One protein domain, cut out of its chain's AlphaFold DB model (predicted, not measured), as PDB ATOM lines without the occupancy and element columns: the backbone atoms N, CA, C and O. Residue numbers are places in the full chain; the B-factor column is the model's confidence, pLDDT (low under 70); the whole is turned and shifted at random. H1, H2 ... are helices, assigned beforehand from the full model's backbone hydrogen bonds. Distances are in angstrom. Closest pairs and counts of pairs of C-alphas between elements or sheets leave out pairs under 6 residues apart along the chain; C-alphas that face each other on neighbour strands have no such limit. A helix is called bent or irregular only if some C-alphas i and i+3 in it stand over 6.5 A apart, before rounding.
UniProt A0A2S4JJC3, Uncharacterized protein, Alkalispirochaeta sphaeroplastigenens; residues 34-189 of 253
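This is residues 34 to 189 of the 253 residues of an uncharacterized protein of Alkalispirochaeta sphaeroplastigenens (UniProt A0A2S4JJC3). One long helix, H5, runs through the middle of the domain, and H2, H6 and H7 pack across it from different sides, H2 and H7 on opposite sides. Beyond H2, H1 and H4 cover one end; at the other end H7, H8 and H9 lie side by side at shallow tilts, H8 running the opposite way to the other two, with their centres in a triangle. The printed part has 156 residues with nine named helices, H1 to H9 in order, and no named strand; the class is all helix, and the helix packing is mostly crossed. The whole is compact, with a radius of gyration of the C-alphas of 16.5 A and spans of 45 by 34 by 28 A.

Start at Ala 34; residues 34 to 49 hold no named element. Find C-alpha 50 at (339.661, 406.495, 478.515), where H1, residues 50 to 63, begins; it runs 19.6 A and is irregular, with C-alphas 59 and 62 8.0 A apart. Next come H2, residues 69 to 80, 16.3 A; H3, residues 82 to 85; and H4, residues 92 to 100. From C-alpha 104 at (348.841, 389.322, 478.014), H5 runs 30.6 A to residue 124. Then follow H6, residues 133 to 143; H7, residues 145 to 153; H8, residues 157 to 168, 16.2 A; and H9, residues 175 to 187, 18.7 A, ending at C-alpha 187 at (351.739, 370.163, 457.363).

Begin at H5, the hub, which touches four helices. Its residues 107 to 115 alone touch H2, about perpendicular at 82 degrees; the closest C-alphas, of Tyr 76 and Ile 111, are 5.0 A apart. Its residues 109 to 116 alone touch H7 at 80 degrees, Val 113 to Ser 152, 5.6 A between C-alphas. Its residues 114 to 121 alone touch H6 at 74 degrees, the closest C-alphas being Met 117 and Ile 136, 6.6 A. Its residues 104 to 107 alone touch H4, with C-alphas 93 and 104 closest at 5.7 A. Look outward to H1, which touches H2 at a steep tilt of 47 degrees, C-alphas 57 and 71 closest at 6.4 A. H3 touches no helix. H7 and H8 form a helical hairpin, a shallow tilt of 21 degrees, opposite ways, C-alphas 151 and 160 closest at 5.8 A. H9 touches H7 with residues 175 to 179 alone, C-alphas 151 and 178 closest at 6.9 A. Every O i to N i+4 pair is within hydrogen-bond range in H2 and H4 to H9; H1 has 8 of 10, and H3 is too short for one.

The C-alphas of Thr 44 and Arg 188, the two farthest apart, are 50.1 A apart. The printed part has no cut and no long link. Its mean pLDDT is 77.3, and residues 34 to 48, 63 to 67, 84 to 90, 125 to 134 and 188 to 189 are under 70.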
ATOM      1  N   ALA A  34     339.239 405.280 460.671       37.03
ATOM      2  CA  ALA A  34     339.466 405.609 462.082       37.03
ATOM      3  C   ALA A  34     338.263 406.325 462.750       37.03
ATOM      4  O   ALA A  34     338.075 406.232 463.961       37.03
ATOM      5  N   LEU A  35     337.411 407.015 461.979       36.78
ATOM      6  CA  LEU A  35     336.210 407.720 462.447       36.78
ATOM      7  C   LEU A  35     334.977 406.805 462.579       36.78
ATOM      8  O   LEU A  35     334.038 407.196 463.268       36.78
ATOM      9  N   ARG A  36     334.917 405.629 461.940       38.97
ATOM     10  CA  ARG A  36     333.787 404.681 462.091       38.97
ATOM     11  C   ARG A  36     333.887 403.813 463.352       38.97
ATOM     12  O   ARG A  36     332.869 403.335 463.833       38.97
ATOM     13  N   LEU A  37     335.075 403.727 463.957       41.50
ATOM     14  CA  LEU A  37     335.303 403.278 465.342       41.50
ATOM     15  C   LEU A  37     335.505 404.479 466.278       41.50
ATOM     16  O   LEU A  37     336.292 404.445 467.222       41.50
ATOM     17  N   ARG A  38     334.783 405.570 466.010       43.50
ATOM     18  CA  ARG A  38     334.577 406.648 466.967       43.50
ATOM     19  C   ARG A  38     334.078 406.011 468.260       43.50
ATOM     20  O   ARG A  38     332.990 405.445 468.292       43.50
ATOM     21  N   TYR A  39     334.896 406.091 469.302       58.09
ATOM     22  CA  TYR A  39     334.669 405.436 470.581       58.09
ATOM     23  C   TYR A  39     333.520 406.113 471.332       58.09
ATOM     24  O   TYR A  39     333.718 407.037 472.121       58.09
ATOM     25  N   TYR A  40     332.302 405.746 470.949       49.44
ATOM     26  CA  TYR A  40     331.066 406.308 471.451       49.44
ATOM     27  C   TYR A  40     330.376 405.206 472.233       49.44
ATOM     28  O   TYR A  40     330.309 404.063 471.782       49.44
ATOM     29  N   ASP A  41     329.903 405.545 473.424       49.25
ATOM     30  CA  ASP A  41     329.083 404.632 474.200       49.25
ATOM     31  C   ASP A  41     327.864 404.241 473.331       49.25
ATOM     32  O   ASP A  41     327.157 405.131 472.846       49.25
ATOM     33  N   PRO A  42     327.639 402.939 473.076       44.47
ATOM     34  CA  PRO A  42     326.621 402.481 472.127       44.47
ATOM     35  C   PRO A  42     325.193 402.818 472.575       44.47
ATOM     36  O   PRO A  42     324.275 402.852 471.761       44.47
ATOM     37  N   VAL A  43     324.997 403.111 473.864       45.47
ATOM     38  CA  VAL A  43     323.703 403.482 474.445       45.47
ATOM     39  C   VAL A  43     323.461 404.988 474.328       45.47
ATOM     40  O   VAL A  43     322.339 405.420 474.079       45.47
ATOM     41  N   THR A  44     324.498 405.805 474.516       51.00
ATOM     42  CA  THR A  44     324.371 407.272 474.610       51.00
ATOM     43  C   THR A  44     324.840 408.022 473.368       51.00
ATOM     44  O   THR A  44     324.569 409.218 473.248       51.00
ATOM     45  N   ALA A  45     325.540 407.348 472.452       50.91
ATOM     46  CA  ALA A  45     326.181 407.946 471.287       50.91
ATOM     47  C   ALA A  45     327.011 409.192 471.661       50.91
ATOM     48  O   ALA A  45     327.006 410.200 470.952       50.91
ATOM     49  N   GLN A  46     327.729 409.125 472.786       51.75
ATOM     50  CA  GLN A  46     328.670 410.154 473.236       51.75
ATOM     51  C   GLN A  46     330.091 409.593 473.286       51.75
ATOM     52  O   GLN A  46     330.243 408.422 473.638       51.75
ATOM     53  N   PRO A  47     331.131 410.407 473.013       60.25
ATOM     54  CA  PRO A  47     332.516 409.988 473.183       60.25
ATOM     55  C   PRO A  47     332.759 409.498 474.612       60.25
ATOM     56  O   PRO A  47     332.543 410.236 475.577       60.25
ATOM     57  N   ILE A  48     333.216 408.261 474.757       65.94
ATOM     58  CA  ILE A  48     333.545 407.681 476.058       65.94
ATOM     59  C   ILE A  48     335.023 407.981 476.361       65.94
ATOM     60  O   ILE A  48     335.903 407.802 475.514       65.94
ATOM     61  N   SER A  49     335.313 408.510 477.551       71.44
ATOM     62  CA  SER A  49     336.695 408.822 477.934       71.44
ATOM     63  C   SER A  49     337.479 407.553 478.260       71.44
ATOM     64  O   SER A  49     336.904 406.552 478.698       71.44
ATOM     65  N   PHE A  50     338.806 407.612 478.125       77.06
ATOM     66  CA  PHE A  50     339.661 406.495 478.515       77.06
ATOM     67  C   PHE A  50     339.462 406.105 479.990       77.06
ATOM     68  O   PHE A  50     339.244 404.938 480.276       77.06
ATOM     69  N   ASP A  51     339.403 407.063 480.920       79.88
ATOM     70  CA  ASP A  51     339.161 406.774 482.346       79.88
ATOM     71  C   ASP A  51     337.833 406.049 482.599       79.88
ATOM     72  O   ASP A  51     337.663 405.308 483.572       79.88
ATOM     73  N   HIS A  52     336.821 406.318 481.774       79.50
ATOM     74  CA  HIS A  52     335.550 405.619 481.864       79.50
ATOM     75  C   HIS A  52     335.685 404.183 481.338       79.50
ATOM     76  O   HIS A  52     335.224 403.247 481.996       79.50
ATOM     77  N   LEU A  53     336.374 404.007 480.213       79.69
ATOM     78  CA  LEU A  53     336.696 402.703 479.647       79.69
ATOM     79  C   LEU A  53     337.549 401.840 480.583       79.69
ATOM     80  O   LEU A  53     337.183 400.706 480.883       79.69
ATOM     81  N   GLU A  54     338.646 402.379 481.106       85.19
ATOM     82  CA  GLU A  54     339.517 401.695 482.059       85.19
ATOM     83  C   GLU A  54     338.713 401.202 483.263       85.19
ATOM     84  O   GLU A  54     338.817 400.039 483.652       85.19
ATOM     85  N   ARG A  55     337.852 402.056 483.836       85.81
ATOM     86  CA  ARG A  55     337.002 401.671 484.969       85.81
ATOM     87  C   ARG A  55     336.045 400.538 484.615       85.81
ATOM     88  O   ARG A  55     335.848 399.655 485.450       85.81
ATOM     89  N   ARG A  56     335.460 400.547 483.414       84.56
ATOM     90  CA  ARG A  56     334.588 399.464 482.930       84.56
ATOM     91  C   ARG A  56     335.353 398.153 482.779       84.56
ATOM     92  O   ARG A  56     334.894 397.142 483.312       84.56
ATOM     93  N   ILE A  57     336.524 398.184 482.139       86.50
ATOM     94  CA  ILE A  57     337.384 397.009 481.945       86.50
ATOM     95  C   ILE A  57     337.832 396.458 483.298       86.50
ATOM     96  O   ILE A  57     337.617 395.282 483.575       86.50
ATOM     97  N   ARG A  58     338.369 397.305 484.183       87.38
ATOM     98  CA  ARG A  58     338.866 396.892 485.502       87.38
ATOM     99  C   ARG A  58     337.760 396.311 486.381       87.38
ATOM    100  O   ARG A  58     337.954 395.277 487.005       87.38
ATOM    101  N   LYS A  59     336.575 396.933 486.406       85.38
ATOM    102  CA  LYS A  59     335.428 396.443 487.193       85.38
ATOM    103  C   LYS A  59     334.941 395.066 486.732       85.38
ATOM    104  O   LYS A  59     334.362 394.330 487.526       85.38
ATOM    105  N   ASN A  60     335.120 394.740 485.455       80.62
ATOM    106  CA  ASN A  60     334.555 393.540 484.846       80.62
ATOM    107  C   ASN A  60     335.617 392.554 484.334       80.62
ATOM    108  O   ASN A  60     335.256 391.617 483.621       80.62
ATOM    109  N   ALA A  61     336.892 392.721 484.700       78.31
ATOM    110  CA  ALA A  61     337.995 391.901 484.196       78.31
ATOM    111  C   ALA A  61     337.759 390.398 484.439       78.31
ATOM    112  O   ALA A  61     337.851 389.589 483.514       78.31
ATOM    113  N   ASP A  62     337.278 390.035 485.631       73.00
ATOM    114  CA  ASP A  62     336.930 388.651 485.992       73.00
ATOM    115  C   ASP A  62     335.771 388.064 485.167       73.00
ATOM    116  O   ASP A  62     335.625 386.846 485.018       73.00
ATOM    117  N   ARG A  63     334.917 388.932 484.612       68.69
ATOM    118  CA  ARG A  63     333.740 388.561 483.811       68.69
ATOM    119  C   ARG A  63     334.056 388.436 482.326       68.69
ATOM    120  O   ARG A  63     333.231 387.903 481.586       68.69
ATOM    121  N   MET A  64     335.245 388.848 481.895       67.94
ATOM    122  CA  MET A  64     335.705 388.718 480.511       67.94
ATOM    123  C   MET A  64     335.757 387.242 480.070       67.94
ATOM    124  O   MET A  64     335.471 386.911 478.923       67.94
ATOM    125  N   ASN A  65     335.984 386.338 481.030       55.59
ATOM    126  CA  ASN A  65     335.914 384.882 480.864       55.59
ATOM    127  C   ASN A  65     334.491 384.324 480.737       55.59
ATOM    128  O   ASN A  65     334.313 383.188 480.299       55.59
ATOM    129  N   ARG A  66     333.482 385.082 481.172       53.12
ATOM    130  CA  ARG A  66     332.140 384.586 481.493       53.12
ATOM    131  C   ARG A  66     331.032 385.344 480.758       53.12
ATOM    132  O   ARG A  66     330.004 385.603 481.366       53.12
ATOM    133  N   LEU A  67     331.196 385.603 479.454       56.72
ATOM    134  CA  LEU A  67     330.116 385.990 478.512       56.72
ATOM    135  C   LEU A  67     329.877 387.494 478.283       56.72
ATOM    136  O   LEU A  67     328.906 387.843 477.626       56.72
ATOM    137  N   SER A  68     330.724 388.409 478.763       73.31
ATOM    138  CA  SER A  68     330.478 389.839 478.510       73.31
ATOM    139  C   SER A  68     331.107 390.299 477.194       73.31
ATOM    140  O   SER A  68     332.212 390.842 477.189       73.31
ATOM    141  N   VAL A  69     330.405 390.110 476.078       75.06
ATOM    142  CA  VAL A  69     330.870 390.534 474.745       75.06
ATOM    143  C   VAL A  69     331.136 392.038 474.665       75.06
ATOM    144  O   VAL A  69     332.127 392.463 474.077       75.06
ATOM    145  N   GLU A  70     330.344 392.840 475.370       75.25
ATOM    146  CA  GLU A  70     330.588 394.274 475.550       75.25
ATOM    147  C   GLU A  70     331.995 394.571 476.111       75.25
ATOM    148  O   GLU A  70     332.677 395.480 475.647       75.25
ATOM    149  N   MET A  71     332.487 393.760 477.056       79.25
ATOM    150  CA  MET A  71     333.819 393.957 477.648       79.25
ATOM    151  C   MET A  71     334.940 393.517 476.708       79.25
ATOM    152  O   MET A  71     336.038 394.070 476.744       79.25
ATOM    153  N   MET A  72     334.672 392.529 475.852       82.88
ATOM    154  CA  MET A  72     335.606 392.137 474.800       82.88
ATOM    155  C   MET A  72     335.797 393.277 473.798       82.88
ATOM    156  O   MET A  72     336.925 393.531 473.373       82.88
ATOM    157  N   PHE A  73     334.715 393.982 473.456       80.06
ATOM    158  CA  PHE A  73     334.788 395.180 472.630       80.06
ATOM    159  C   PHE A  73     335.537 396.302 473.334       80.06
ATOM    160  O   PHE A  73     336.472 396.830 472.747       80.06
ATOM    161  N   ASP A  74     335.211 396.610 474.589       81.44
ATOM    162  CA  ASP A  74     335.938 397.610 475.381       81.44
ATOM    163  C   ASP A  74     337.456 397.364 475.371       81.44
ATOM    164  O   ASP A  74     338.236 398.269 475.071       81.44
ATOM    165  N   LEU A  75     337.884 396.120 475.607       85.88
ATOM    166  CA  LEU A  75     339.293 395.736 475.538       85.88
ATOM    167  C   LEU A  75     339.878 395.895 474.124       85.88
ATOM    168  O   LEU A  75     340.988 396.408 473.961       85.88
ATOM    169  N   TYR A  76     339.149 395.446 473.099       84.88
ATOM    170  CA  TYR A  76     339.552 395.586 471.699       84.88
ATOM    171  C   TYR A  76     339.749 397.054 471.315       84.88
ATOM    172  O   TYR A  76     340.756 397.402 470.697       84.88
ATOM    173  N   PHE A  77     338.830 397.923 471.721       77.44
ATOM    174  CA  PHE A  77     338.899 399.349 471.456       77.44
ATOM    175  C   PHE A  77     340.026 400.037 472.217       77.44
ATOM    176  O   PHE A  77     340.736 400.848 471.618       77.44
ATOM    177  N   ALA A  78     340.224 399.690 473.492       81.75
ATOM    178  CA  ALA A  78     341.352 400.165 474.287       81.75
ATOM    179  C   ALA A  78     342.683 399.846 473.588       81.75
ATOM    180  O   ALA A  78     343.540 400.715 473.455       81.75
ATOM    181  N   HIS A  79     342.821 398.617 473.079       85.44
ATOM    182  CA  HIS A  79     343.993 398.195 472.318       85.44
ATOM    183  C   HIS A  79     344.130 398.951 470.987       85.44
ATOM    184  O   HIS A  79     345.208 399.444 470.665       85.44
ATOM    185  N   ALA A  80     343.061 399.023 470.186       75.88
ATOM    186  CA  ALA A  80     343.088 399.634 468.854       75.88
ATOM    187  C   ALA A  80     343.433 401.131 468.891       75.88
ATOM    188  O   ALA A  80     344.059 401.638 467.965       75.88
ATOM    189  N   ASN A  81     343.067 401.813 469.976       72.81
ATOM    190  CA  ASN A  81     343.275 403.247 470.160       72.81
ATOM    191  C   ASN A  81     344.386 403.563 471.168       72.81
ATOM    192  O   ASN A  81     344.504 404.705 471.607       72.81
ATOM    193  N   TRP A  82     345.211 402.578 471.541       79.06
ATOM    194  CA  TRP A  82     346.206 402.733 472.606       79.06
ATOM    195  C   TRP A  82     347.122 403.944 472.402       79.06
ATOM    196  O   TRP A  82     347.302 404.748 473.314       79.06
ATOM    197  N   SER A  83     347.636 404.124 471.183       71.00
ATOM    198  CA  SER A  83     348.494 405.259 470.815       71.00
ATOM    199  C   SER A  83     347.774 406.610 470.824       71.00
ATOM    200  O   SER A  83     348.425 407.643 470.928       71.00
ATOM    201  N   GLY A  84     346.445 406.615 470.700       68.56
ATOM    202  CA  GLY A  84     345.623 407.818 470.825       68.56
ATOM    203  C   GLY A  84     345.332 408.191 472.278       68.56
ATOM    204  O   GLY A  84     345.115 409.363 472.574       68.56
ATOM    205  N   PHE A  85     345.342 407.213 473.187       68.12
ATOM    206  CA  PHE A  85     345.152 407.441 474.619       68.12
ATOM    207  C   PHE A  85     346.453 407.777 475.353       68.12
ATOM    208  O   PHE A  85     346.411 408.501 476.347       68.12
ATOM    209  N   TYR A  86     347.597 407.292 474.864       66.12
ATOM    210  CA  TYR A  86     348.868 407.390 475.575       66.12
ATOM    211  C   TYR A  86     350.034 407.813 474.680       66.12
ATOM    212  O   TYR A  86     350.326 407.177 473.668       66.12
ATOM    213  N   ASP A  87     350.760 408.844 475.124       52.88
ATOM    214  CA  ASP A  87     351.991 409.328 474.497       52.88
ATOM    215  C   ASP A  87     353.225 408.787 475.266       52.88
ATOM    216  O   ASP A  87     353.718 409.394 476.213       52.88
ATOM    217  N   ARG A  88     353.710 407.612 474.824       58.66
ATOM    218  CA  ARG A  88     355.012 406.945 475.109       58.66
ATOM    219  C   ARG A  88     355.274 406.219 476.455       58.66
ATOM    220  O   ARG A  88     354.591 406.381 477.454       58.66
ATOM    221  N   THR A  89     356.312 405.366 476.352       59.34
ATOM    222  CA  THR A  89     356.935 404.333 477.226       59.34
ATOM    223  C   THR A  89     356.073 403.183 477.719       59.34
ATOM    224  O   THR A  89     356.578 402.059 477.759       59.34
ATOM    225  N   ASP A  90     354.805 403.408 478.046       68.44
ATOM    226  CA  ASP A  90     353.989 402.332 478.595       68.44
ATOM    227  C   ASP A  90     353.322 401.486 477.506       68.44
ATOM    228  O   ASP A  90     352.566 401.966 476.656       68.44
ATOM    229  N   SER A  91     353.633 400.190 477.512       85.12
ATOM    230  CA  SER A  91     353.031 399.257 476.567       85.12
ATOM    231  C   SER A  91     351.637 398.855 477.046       85.12
ATOM    232  O   SER A  91     351.409 398.679 478.244       85.12
ATOM    233  N   PHE A  92     350.716 398.612 476.110       87.38
ATOM    234  CA  PHE A  92     349.402 398.052 476.437       87.38
ATOM    235  C   PHE A  92     349.523 396.762 477.263       87.38
ATOM    236  O   PHE A  92     348.765 396.546 478.202       87.38
ATOM    237  N   SER A  93     350.533 395.934 476.969       87.38
ATOM    238  CA  SER A  93     350.814 394.714 477.737       87.38
ATOM    239  C   SER A  93     351.175 395.019 479.194       87.38
ATOM    240  O   SER A  93     350.626 394.403 480.101       87.38
ATOM    241  N   SER A  94     352.025 396.021 479.427       87.75
ATOM    242  CA  SER A  94     352.405 396.472 480.770       87.75
ATOM    243  C   SER A  94     351.216 397.043 481.549       87.75
ATOM    244  O   SER A  94     351.173 396.950 482.776       87.75
ATOM    245  N   TRP A  95     350.257 397.673 480.864       89.06
ATOM    246  CA  TRP A  95     349.024 398.174 481.475       89.06
ATOM    247  C   TRP A  95     348.060 397.044 481.853       89.06
ATOM    248  O   TRP A  95     347.523 397.067 482.961       89.06
ATOM    249  N   LEU A  96     347.894 396.036 480.986       89.25
ATOM    250  CA  LEU A  96     347.057 394.863 481.266       89.25
ATOM    251  C   LEU A  96     347.485 394.156 482.550       89.25
ATOM    252  O   LEU A  96     346.647 393.877 483.403       89.25
ATOM    253  N   GLU A  97     348.788 393.920 482.695       87.38
ATOM    254  CA  GLU A  97     349.344 393.204 483.842       87.38
ATOM    255  C   GLU A  97     349.231 394.016 485.138       87.38
ATOM    256  O   GLU A  97     348.855 393.473 486.169       87.38
ATOM    257  N   ARG A  98     349.515 395.325 485.105       87.38
ATOM    258  CA  ARG A  98     349.552 396.151 486.328       87.38
ATOM    259  C   ARG A  98     348.200 396.721 486.755       87.38
ATOM    260  O   ARG A  98     348.025 397.016 487.932       87.38
ATOM    261  N   THR A  99     347.283 396.938 485.813       85.94
ATOM    262  CA  THR A  99     346.048 397.710 486.059       85.94
ATOM    263  C   THR A  99     344.799 396.850 485.991       85.94
ATOM    264  O   THR A  99     343.891 397.008 486.806       85.94
ATOM    265  N   VAL A 100     344.732 395.975 484.989       86.25
ATOM    266  CA  VAL A 100     343.568 395.113 484.745       86.25
ATOM    267  C   VAL A 100     343.746 393.742 485.401       86.25
ATOM    268  O   VAL A 100     342.753 393.055 485.613       86.25
ATOM    269  N   ASP A 101     344.982 393.377 485.754       86.94
ATOM    270  CA  ASP A 101     345.356 392.086 486.343       86.94
ATOM    271  C   ASP A 101     344.938 390.897 485.459       86.94
ATOM    272  O   ASP A 101     344.381 389.892 485.896       86.94
ATOM    273  N   VAL A 102     345.171 391.033 484.148       85.06
ATOM    274  CA  VAL A 102     344.914 389.970 483.166       85.06
ATOM    275  C   VAL A 102     346.174 389.633 482.391       85.06
ATOM    276  O   VAL A 102     346.968 390.505 482.033       85.06
ATOM    277  N   SER A 103     346.347 388.347 482.079       85.88
ATOM    278  CA  SER A 103     347.513 387.920 481.311       85.88
ATOM    279  C   SER A 103     347.472 388.474 479.888       85.88
ATOM    280  O   SER A 103     346.431 388.491 479.221       85.88
ATOM    281  N   ARG A 104     348.650 388.859 479.389       89.25
ATOM    282  CA  ARG A 104     348.841 389.322 478.014       89.25
ATOM    283  C   ARG A 104     348.226 388.358 476.996       89.25
ATOM    284  O   ARG A 104     347.422 388.768 476.165       89.25
ATOM    285  N   SER A 105     348.590 387.077 477.071       86.62
ATOM    286  CA  SER A 105     348.123 386.043 476.135       86.62
ATOM    287  C   SER A 105     346.593 385.995 476.059       86.62
ATOM    288  O   SER A 105     346.005 386.038 474.979       86.62
ATOM    289  N   TYR A 106     345.943 386.019 477.222       85.25
ATOM    290  CA  TYR A 106     344.493 385.984 477.320       85.25
ATOM    291  C   TYR A 106     343.816 387.204 476.674       85.25
ATOM    292  O   TYR A 106     342.842 387.048 475.935       85.25
ATOM    293  N   ALA A 107     344.343 388.406 476.913       86.19
ATOM    294  CA  ALA A 107     343.822 389.632 476.316       86.19
ATOM    295  C   ALA A 107     343.956 389.624 474.784       86.19
ATOM    296  O   ALA A 107     343.007 389.958 474.071       86.19
ATOM    297  N   TYR A 108     345.106 389.189 474.265       88.94
ATOM    298  CA  TYR A 108     345.330 389.115 472.821       88.94
ATOM    299  C   TYR A 108     344.458 388.059 472.132       88.94
ATOM    300  O   TYR A 108     343.995 388.312 471.020       88.94
ATOM    301  N   ASP A 109     344.149 386.935 472.787       87.19
ATOM    302  CA  ASP A 109     343.159 385.973 472.281       87.19
ATOM    303  C   ASP A 109     341.779 386.625 472.098       87.19
ATOM    304  O   ASP A 109     341.119 386.417 471.080       87.19
ATOM    305  N   ILE A 110     341.332 387.429 473.067       87.12
ATOM    306  CA  ILE A 110     340.041 388.131 472.991       87.12
ATOM    307  C   ILE A 110     340.041 389.152 471.858       87.12
ATOM    308  O   ILE A 110     339.115 389.177 471.045       87.12
ATOM    309  N   ILE A 111     341.094 389.967 471.777       87.62
ATOM    310  CA  ILE A 111     341.263 390.962 470.714       87.62
ATOM    311  C   ILE A 111     341.207 390.279 469.344       87.62
ATOM    312  O   ILE A 111     340.573 390.793 468.422       87.62
ATOM    313  N   LYS A 112     341.832 389.103 469.216       87.62
ATOM    314  CA  LYS A 112     341.812 388.310 467.987       87.62
ATOM    315  C   LYS A 112     340.407 387.824 467.643       87.62
ATOM    316  O   LYS A 112     339.990 387.982 466.503       87.62
ATOM    317  N   VAL A 113     339.660 387.303 468.621       89.00
ATOM    318  CA  VAL A 113     338.263 386.872 468.438       89.00
ATOM    319  C   VAL A 113     337.393 388.002 467.891       89.00
ATOM    320  O   VAL A 113     336.703 387.811 466.887       89.00
ATOM    321  N   VAL A 114     337.447 389.177 468.525       84.56
ATOM    322  CA  VAL A 114     336.653 390.343 468.113       84.56
ATOM    323  C   VAL A 114     337.034 390.775 466.696       84.56
ATOM    324  O   VAL A 114     336.165 390.919 465.837       84.56
ATOM    325  N   ARG A 115     338.339 390.892 466.419       85.12
ATOM    326  CA  ARG A 115     338.858 391.260 465.094       85.12
ATOM    327  C   ARG A 115     338.407 390.292 464.002       85.12
ATOM    328  O   ARG A 115     337.945 390.732 462.955       85.12
ATOM    329  N   THR A 116     338.512 388.987 464.249       86.50
ATOM    330  CA  THR A 116     338.096 387.952 463.297       86.50
ATOM    331  C   THR A 116     336.614 388.085 462.941       86.50
ATOM    332  O   THR A 116     336.273 387.998 461.763       86.50
ATOM    333  N   MET A 117     335.735 388.348 463.916       86.00
ATOM    334  CA  MET A 117     334.307 388.535 463.630       86.00
ATOM    335  C   MET A 117     334.035 389.818 462.833       86.00
ATOM    336  O   MET A 117     333.267 389.771 461.875       86.00
ATOM    337  N   ILE A 118     334.683 390.938 463.179       81.00
ATOM    338  CA  ILE A 118     334.564 392.200 462.424       81.00
ATOM    339  C   ILE A 118     334.935 391.971 460.955       81.00
ATOM    340  O   ILE A 118     334.175 392.318 460.053       81.00
ATOM    341  N   HIS A 119     336.082 391.332 460.712       82.56
ATOM    342  CA  HIS A 119     336.567 391.079 459.357       82.56
ATOM    343  C   HIS A 119     335.628 390.148 458.577       82.56
ATOM    344  O   HIS A 119     335.339 390.405 457.409       82.56
ATOM    345  N   TYR A 120     335.113 389.096 459.220       84.50
ATOM    346  CA  TYR A 120     334.141 388.188 458.611       84.50
ATOM    347  C   TYR A 120     332.850 388.910 458.211       84.50
ATOM    348  O   TYR A 120     332.364 388.748 457.093       84.50
ATOM    349  N   VAL A 121     332.311 389.740 459.103       76.56
ATOM    350  CA  VAL A 121     331.101 390.524 458.849       76.56
ATOM    351  C   VAL A 121     331.305 391.502 457.692       76.56
ATOM    352  O   VAL A 121     330.479 391.548 456.784       76.56
ATOM    353  N   HIS A 122     332.419 392.238 457.680       73.88
ATOM    354  CA  HIS A 122     332.740 393.153 456.582       73.88
ATOM    355  C   HIS A 122     332.920 392.417 455.251       73.88
ATOM    356  O   HIS A 122     332.451 392.894 454.221       73.88
ATOM    357  N   HIS A 123     333.526 391.227 455.269       79.25
ATOM    358  CA  HIS A 123     333.652 390.389 454.078       79.25
ATOM    359  C   HIS A 123     332.283 389.961 453.521       79.25
ATOM    360  O   HIS A 123     332.099 389.927 452.308       79.25
ATOM    361  N   GLN A 124     331.305 389.657 454.382       75.62
ATOM    362  CA  GLN A 124     329.945 389.320 453.944       75.62
ATOM    363  C   GLN A 124     329.140 390.521 453.441       75.62
ATOM    364  O   GLN A 124     328.214 390.342 452.655       75.62
ATOM    365  N   ALA A 125     329.453 391.726 453.913       67.81
ATOM    366  CA  ALA A 125     328.634 392.906 453.671       67.81
ATOM    367  C   ALA A 125     328.731 393.459 452.236       67.81
ATOM    368  O   ALA A 125     327.903 394.290 451.890       67.81
ATOM    369  N   SER A 126     329.688 393.026 451.399       54.44
ATOM    370  CA  SER A 126     329.827 393.398 449.970       54.44
ATOM    371  C   SER A 126     329.404 394.845 449.626       54.44
ATOM    372  O   SER A 126     328.597 395.064 448.726       54.44
ATOM    373  N   GLY A 127     329.933 395.839 450.350       51.69
ATOM    374  CA  GLY A 127     329.657 397.266 450.110       51.69
ATOM    375  C   GLY A 127     328.463 397.867 450.869       51.69
ATOM    376  O   GLY A 127     328.182 399.050 450.697       51.69
ATOM    377  N   ALA A 128     327.778 397.101 451.718       51.16
ATOM    378  CA  ALA A 128     326.806 397.628 452.673       51.16
ATOM    379  C   ALA A 128     327.495 398.362 453.838       51.16
ATOM    380  O   ALA A 128     328.677 398.143 454.125       51.16
ATOM    381  N   ASP A 129     326.744 399.230 454.519       50.28
ATOM    382  CA  ASP A 129     327.221 399.913 455.721       50.28
ATOM    383  C   ASP A 129     327.717 398.910 456.779       50.28
ATOM    384  O   ASP A 129     327.149 397.819 456.917       50.28
ATOM    385  N   PRO A 130     328.780 399.255 457.535       53.25
ATOM    386  CA  PRO A 130     329.307 398.388 458.582       53.25
ATOM    387  C   PRO A 130     328.199 398.038 459.581       53.25
ATOM    388  O   PRO A 130     327.471 398.918 460.048       53.25
ATOM    389  N   LEU A 131     328.056 396.743 459.892       57.06
ATOM    390  CA  LEU A 131     327.021 396.288 460.819       57.06
ATOM    391  C   LEU A 131     327.227 396.912 462.211       57.06
ATOM    392  O   LEU A 131     328.376 397.072 462.640       57.06
ATOM    393  N   PRO A 132     326.135 397.201 462.945       64.81
ATOM    394  CA  PRO A 132     326.218 397.673 464.321       64.81
ATOM    395  C   PRO A 132     327.008 396.702 465.200       64.81
ATOM    396  O   PRO A 132     326.962 395.479 465.015       64.81
ATOM    397  N   ILE A 133     327.714 397.236 466.192       66.50
ATOM    398  CA  ILE A 133     328.562 396.443 467.085       66.50
ATOM    399  C   ILE A 133     327.771 395.395 467.877       66.50
ATOM    400  O   ILE A 133     328.283 394.320 468.185       66.50
ATOM    401  N   GLU A 134     326.490 395.660 468.117       67.25
ATOM    402  CA  GLU A 134     325.535 394.758 468.754       67.25
ATOM    403  C   GLU A 134     325.282 393.506 467.904       67.25
ATOM    404  O   GLU A 134     325.110 392.410 468.433       67.25
ATOM    405  N   GLU A 135     325.268 393.637 466.576       73.19
ATOM    406  CA  GLU A 135     325.116 392.502 465.661       73.19
ATOM    407  C   GLU A 135     326.380 391.638 465.642       73.19
ATOM    408  O   GLU A 135     326.296 390.413 465.737       73.19
ATOM    409  N   ILE A 136     327.557 392.266 465.610       78.56
ATOM    410  CA  ILE A 136     328.840 391.564 465.750       78.56
ATOM    411  C   ILE A 136     328.872 390.830 467.096       78.56
ATOM    412  O   ILE A 136     329.282 389.669 467.168       78.56
ATOM    413  N   GLY A 137     328.376 391.478 468.151       79.00
ATOM    414  CA  GLY A 137     328.318 390.896 469.476       79.00
ATOM    415  C   GLY A 137     327.421 389.661 469.557       79.00
ATOM    416  O   GLY A 137     327.882 388.602 469.983       79.00
ATOM    417  N   ARG A 138     326.188 389.749 469.039       83.88
ATOM    418  CA  ARG A 138     325.256 388.608 468.960       83.88
ATOM    419  C   ARG A 138     325.848 387.416 468.209       83.88
ATOM    420  O   ARG A 138     325.644 386.273 468.610       83.88
ATOM    421  N   ARG A 139     326.623 387.656 467.147       87.69
ATOM    422  CA  ARG A 139     327.298 386.582 466.396       87.69
ATOM    423  C   ARG A 139     328.401 385.902 467.206       87.69
ATOM    424  O   ARG A 139     328.529 384.682 467.141       87.69
ATOM    425  N   ILE A 140     329.177 386.656 467.989       87.94
ATOM    426  CA  ILE A 140     330.174 386.078 468.909       87.94
ATOM    427  C   ILE A 140     329.479 385.206 469.963       87.94
ATOM    428  O   ILE A 140     329.955 384.105 470.244       87.94
ATOM    429  N   GLU A 141     328.353 385.664 470.517       87.31
ATOM    430  CA  GLU A 141     327.564 384.893 471.489       87.31
ATOM    431  C   GLU A 141     327.009 383.604 470.878       87.31
ATOM    432  O   GLU A 141     327.140 382.543 471.487       87.31
ATOM    433  N   ALA A 142     326.469 383.675 469.659       89.31
ATOM    434  CA  ALA A 142     325.916 382.523 468.951       89.31
ATOM    435  C   ALA A 142     326.963 381.426 468.683       89.31
ATOM    436  O   ALA A 142     326.666 380.240 468.812       89.31
ATOM    437  N   VAL A 143     328.200 381.804 468.343       90.12
ATOM    438  CA  VAL A 143     329.299 380.841 468.142       90.12
ATOM    439  C   VAL A 143     329.864 380.340 469.477       90.12
ATOM    440  O   VAL A 143     330.267 379.180 469.598       90.12
ATOM    441  N   GLY A 144     329.911 381.215 470.481       88.19
ATOM    442  CA  GLY A 144     330.509 380.963 471.785       88.19
ATOM    443  C   GLY A 144     332.024 381.204 471.811       88.19
ATOM    444  O   GLY A 144     332.774 380.818 470.909       88.19
ATOM    445  N   LEU A 145     332.507 381.803 472.908       84.81
ATOM    446  CA  LEU A 145     333.892 382.280 473.042       84.81
ATOM    447  C   LEU A 145     334.946 381.185 472.826       84.81
ATOM    448  O   LEU A 145     335.947 381.418 472.152       84.81
ATOM    449  N   LYS A 146     334.734 379.983 473.376       87.12
ATOM    450  CA  LYS A 146     335.685 378.868 473.233       87.12
ATOM    451  C   LYS A 146     335.898 378.505 471.761       87.12
ATOM    452  O   LYS A 146     337.037 378.382 471.314       87.12
ATOM    453  N   LYS A 147     334.805 378.372 471.008       89.62
ATOM    454  CA  LYS A 147     334.845 378.018 469.589       89.62
ATOM    455  C   LYS A 147     335.400 379.164 468.748       89.62
ATOM    456  O   LYS A 147     336.243 378.928 467.890       89.62
ATOM    457  N   MET A 148     335.030 380.404 469.066       91.50
ATOM    458  CA  MET A 148     335.620 381.587 468.438       91.50
ATOM    459  C   MET A 148     337.139 381.654 468.615       91.50
ATOM    460  O   MET A 148     337.837 381.973 467.656       91.50
ATOM    461  N   LYS A 149     337.671 381.320 469.799       89.56
ATOM    462  CA  LYS A 149     339.124 381.272 470.022       89.56
ATOM    463  C   LYS A 149     339.793 380.268 469.086       89.56
ATOM    464  O   LYS A 149     340.732 380.647 468.392       89.56
ATOM    465  N   LEU A 150     339.261 379.046 468.996       90.81
ATOM    466  CA  LEU A 150     339.770 378.014 468.082       90.81
ATOM    467  C   LEU A 150     339.749 378.485 466.624       90.81
ATOM    468  O   LEU A 150     340.765 378.407 465.939       90.81
ATOM    469  N   ILE A 151     338.621 379.034 466.168       92.19
ATOM    470  CA  ILE A 151     338.482 379.536 464.798       92.19
ATOM    471  C   ILE A 151     339.469 380.682 464.542       92.19
ATOM    472  O   ILE A 151     340.185 380.656 463.547       92.19
ATOM    473  N   SER A 152     339.597 381.648 465.456       89.62
ATOM    474  CA  SER A 152     340.531 382.776 465.306       89.62
ATOM    475  C   SER A 152     342.005 382.345 465.248       89.62
ATOM    476  O   SER A 152     342.857 383.086 464.761       89.62
ATOM    477  N   GLN A 153     342.342 381.149 465.739       88.12
ATOM    478  CA  GLN A 153     343.692 380.580 465.690       88.12
ATOM    479  C   GLN A 153     344.006 379.861 464.372       88.12
ATOM    480  O   GLN A 153     345.178 379.584 464.107       88.12
ATOM    481  N   VAL A 154     343.003 379.602 463.530       87.69
ATOM    482  CA  VAL A 154     343.210 379.030 462.194       87.69
ATOM    483  C   VAL A 154     344.038 379.998 461.358       87.69
ATOM    484  O   VAL A 154     343.772 381.196 461.355       87.69
ATOM    485  N   ARG A 155     345.073 379.505 460.676       82.69
ATOM    486  CA  ARG A 155     345.999 380.377 459.937       82.69
ATOM    487  C   ARG A 155     345.408 380.900 458.628       82.69
ATOM    488  O   ARG A 155     345.711 382.019 458.231       82.69
ATOM    489  N   ASP A 156     344.605 380.078 457.964       85.44
ATOM    490  CA  ASP A 156     343.986 380.411 456.684       85.44
ATOM    491  C   ASP A 156     342.670 381.171 456.886       85.44
ATOM    492  O   ASP A 156     341.738 380.666 457.516       85.44
ATOM    493  N   GLN A 157     342.592 382.388 456.351       85.06
ATOM    494  CA  GLN A 157     341.429 383.260 456.518       85.06
ATOM    495  C   GLN A 157     340.190 382.742 455.774       85.06
ATOM    496  O   GLN A 157     339.076 382.847 456.286       85.06
ATOM    497  N   GLY A 158     340.361 382.131 454.598       86.25
ATOM    498  CA  GLY A 158     339.248 381.522 453.864       86.25
ATOM    499  C   GLY A 158     338.598 380.395 454.670       86.25
ATOM    500  O   GLY A 158     337.371 380.299 454.771       86.25
ATOM    501  N   LEU A 159     339.419 379.583 455.332       88.12
ATOM    502  CA  LEU A 159     338.973 378.521 456.216       88.12
ATOM    503  C   LEU A 159     338.338 379.071 457.500       88.12
ATOM    504  O   LEU A 159     337.303 378.549 457.915       88.12
ATOM    505  N   GLN A 160     338.880 380.148 458.087       90.50
ATOM    506  CA  GLN A 160     338.218 380.855 459.193       90.50
ATOM    507  C   GLN A 160     336.783 381.237 458.814       90.50
ATOM    508  O   GLN A 160     335.843 380.915 459.540       90.50
ATOM    509  N   TYR A 161     336.600 381.881 457.660       92.25
ATOM    510  CA  TYR A 161     335.289 382.340 457.200       92.25
ATOM    511  C   TYR A 161     334.355 381.185 456.863       92.25
ATOM    512  O   TYR A 161     333.162 381.253 457.157       92.25
ATOM    513  N   THR A 162     334.901 380.098 456.319       90.75
ATOM    514  CA  THR A 162     334.153 378.862 456.085       90.75
ATOM    515  C   THR A 162     333.621 378.300 457.402       90.75
ATOM    516  O   THR A 162     332.432 378.009 457.509       90.75
ATOM    517  N   PHE A 163     334.460 378.196 458.436       92.94
ATOM    518  CA  PHE A 163     334.021 377.723 459.750       92.94
ATOM    519  C   PHE A 163     332.988 378.648 460.389       92.94
ATOM    520  O   PHE A 163     331.978 378.158 460.888       92.94
ATOM    521  N   LEU A 164     333.193 379.966 460.326       92.31
ATOM    522  CA  LEU A 164     332.222 380.935 460.842       92.31
ATOM    523  C   LEU A 164     330.876 380.818 460.132       92.31
ATOM    524  O   LEU A 164     329.851 380.765 460.803       92.31
ATOM    525  N   SER A 165     330.870 380.709 458.801       91.88
ATOM    526  CA  SER A 165     329.634 380.564 458.030       91.88
ATOM    527  C   SER A 165     328.853 379.315 458.407       91.88
ATOM    528  O   SER A 165     327.637 379.392 458.525       91.88
ATOM    529  N   ARG A 166     329.539 378.187 458.614       91.62
ATOM    530  CA  ARG A 166     328.899 376.924 458.999       91.62
ATOM    531  C   ARG A 166     328.330 376.990 460.413       91.62
ATOM    532  O   ARG A 166     327.188 376.616 460.644       91.62
ATOM    533  N   VAL A 167     329.098 377.508 461.370       92.38
ATOM    534  CA  VAL A 167     328.605 377.602 462.750       92.38
ATOM    535  C   VAL A 167     327.437 378.590 462.849       92.38
ATOM    536  O   VAL A 167     326.450 378.300 463.518       92.38
ATOM    537  N   LEU A 168     327.508 379.729 462.153       90.31
ATOM    538  CA  LEU A 168     326.440 380.732 462.153       90.31
ATOM    539  C   LEU A 168     325.192 380.298 461.367       90.31
ATOM    540  O   LEU A 168     324.109 380.794 461.664       90.31
ATOM    541  N   SER A 169     325.302 379.361 460.417       91.44
ATOM    542  CA  SER A 169     324.139 378.728 459.770       91.44
ATOM    543  C   SER A 169     323.492 377.627 460.622       91.44
ATOM    544  O   SER A 169     322.479 377.060 460.218       91.44
ATOM    545  N   GLY A 170     324.047 377.335 461.803       87.19
ATOM    546  CA  GLY A 170     323.554 376.302 462.713       87.19
ATOM    547  C   GLY A 170     324.131 374.911 462.456       87.19
ATOM    548  O   GLY A 170     323.669 373.943 463.062       87.19
ATOM    549  N   GLU A 171     325.142 374.775 461.594       88.31
ATOM    550  CA  GLU A 171     325.821 373.493 461.423       88.31
ATOM    551  C   GLU A 171     326.677 373.148 462.647       88.31
ATOM    552  O   GLU A 171     327.477 373.946 463.149       88.31
ATOM    553  N   SER A 172     326.558 371.899 463.099       83.06
ATOM    554  CA  SER A 172     327.435 371.362 464.134       83.06
ATOM    555  C   SER A 172     328.831 371.122 463.564       83.06
ATOM    556  O   SER A 172     329.031 370.251 462.721       83.06
ATOM    557  N   LEU A 173     329.805 371.877 464.068       88.06
ATOM    558  CA  LEU A 173     331.226 371.721 463.762       88.06
ATOM    559  C   LEU A 173     331.969 371.288 465.029       88.06
ATOM    560  O   LEU A 173     331.909 372.011 466.032       88.06
ATOM    561  N   ALA A 174     332.638 370.132 465.018       88.75
ATOM    562  CA  ALA A 174     333.373 369.669 466.190       88.75
ATOM    563  C   ALA A 174     334.681 370.458 466.362       88.75
ATOM    564  O   ALA A 174     335.332 370.836 465.390       88.75
ATOM    565  N   ASP A 175     335.089 370.682 467.616       90.88
ATOM    566  CA  ASP A 175     336.340 371.388 467.926       90.88
ATOM    567  C   ASP A 175     337.556 370.676 467.288       90.88
ATOM    568  O   ASP A 175     338.486 371.341 466.835       90.88
ATOM    569  N   GLN A 176     337.531 369.336 467.206       85.38
ATOM    570  CA  GLN A 176     338.597 368.543 466.577       85.38
ATOM    571  C   GLN A 176     338.712 368.789 465.074       85.38
ATOM    572  O   GLN A 176     339.824 368.979 464.594       85.38
ATOM    573  N   ASP A 177     337.598 368.897 464.349       87.56
ATOM    574  CA  ASP A 177     337.622 369.124 462.898       87.56
ATOM    575  C   ASP A 177     338.346 370.436 462.553       87.56
ATOM    576  O   ASP A 177     339.113 370.513 461.593       87.56
ATOM    577  N   ILE A 178     338.142 371.477 463.369       88.69
ATOM    578  CA  ILE A 178     338.816 372.777 463.220       88.69
ATOM    579  C   ILE A 178     340.330 372.619 463.427       88.69
ATOM    580  O   ILE A 178     341.128 373.145 462.644       88.69
ATOM    581  N   ILE A 179     340.728 371.892 464.475       86.88
ATOM    582  CA  ILE A 179     342.133 371.665 464.841       86.88
ATOM    583  C   ILE A 179     342.842 370.835 463.769       86.88
ATOM    584  O   ILE A 179     343.921 371.214 463.310       86.88
ATOM    585  N   GLU A 180     342.236 369.724 463.357       86.00
ATOM    586  CA  GLU A 180     342.776 368.810 462.357       86.00
ATOM    587  C   GLU A 180     342.952 369.521 461.022       86.00
ATOM    588  O   GLU A 180     344.046 369.502 460.460       86.00
ATOM    589  N   ARG A 181     341.941 370.262 460.561       82.38
ATOM    590  CA  ARG A 181     342.025 370.973 459.285       82.38
ATOM    591  C   ARG A 181     343.081 372.076 459.290       82.38
ATOM    592  O   ARG A 181     343.796 372.249 458.303       82.38
ATOM    593  N   ASN A 182     343.228 372.795 460.404       83.69
ATOM    594  CA  ASN A 182     344.302 373.774 460.564       83.69
ATOM    595  C   ASN A 182     345.684 373.092 460.561       83.69
ATOM    596  O   ASN A 182     346.615 373.569 459.913       83.69
ATOM    597  N   ARG A 183     345.820 371.946 461.237       81.69
ATOM    598  CA  ARG A 183     347.064 371.164 461.279       81.69
ATOM    599  C   ARG A 183     347.441 370.608 459.909       81.69
ATOM    600  O   ARG A 183     348.609 370.682 459.533       81.69
ATOM    601  N   GLU A 184     346.478 370.089 459.155       81.25
ATOM    602  CA  GLU A 184     346.687 369.596 457.792       81.25
ATOM    603  C   GLU A 184     347.224 370.694 456.868       81.25
ATOM    604  O   GLU A 184     348.151 370.447 456.095       81.25
ATOM    605  N   LEU A 185     346.691 371.917 456.966       71.50
ATOM    606  CA  LEU A 185     347.184 373.061 456.194       71.50
ATOM    607  C   LEU A 185     348.629 373.426 456.551       71.50
ATOM    608  O   LEU A 185     349.436 373.692 455.660       71.50
ATOM    609  N   LEU A 186     348.971 373.389 457.842       73.19
ATOM    610  CA  LEU A 186     350.337 373.636 458.307       73.19
ATOM    611  C   LEU A 186     351.319 372.558 457.825       73.19
ATOM    612  O   LEU A 186     352.447 372.882 457.465       73.19
ATOM    613  N   GLN A 187     350.897 371.290 457.787       72.44
ATOM    614  CA  GLN A 187     351.739 370.163 457.363       72.44
ATOM    615  C   GLN A 187     351.921 370.071 455.847       72.44
ATOM    616  O   GLN A 187     352.974 369.637 455.385       72.44
ATOM    617  N   ARG A 188     350.926 370.490 455.059       63.75
ATOM    618  CA  ARG A 188     350.992 370.456 453.589       63.75
ATOM    619  C   ARG A 188     351.847 371.573 452.985       63.75
ATOM    620  O   ARG A 188     351.921 371.664 451.766       63.75
ATOM    621  N   GLY A 189     352.459 372.431 453.809       51.44
ATOM    622  CA  GLY A 189     353.197 373.601 453.331       51.44
ATOM    623  C   GLY A 189     352.339 374.479 452.420       51.44
ATOM    624  O   GLY A 189     352.872 375.060 451.477       51.44
TER     625      GLY A 189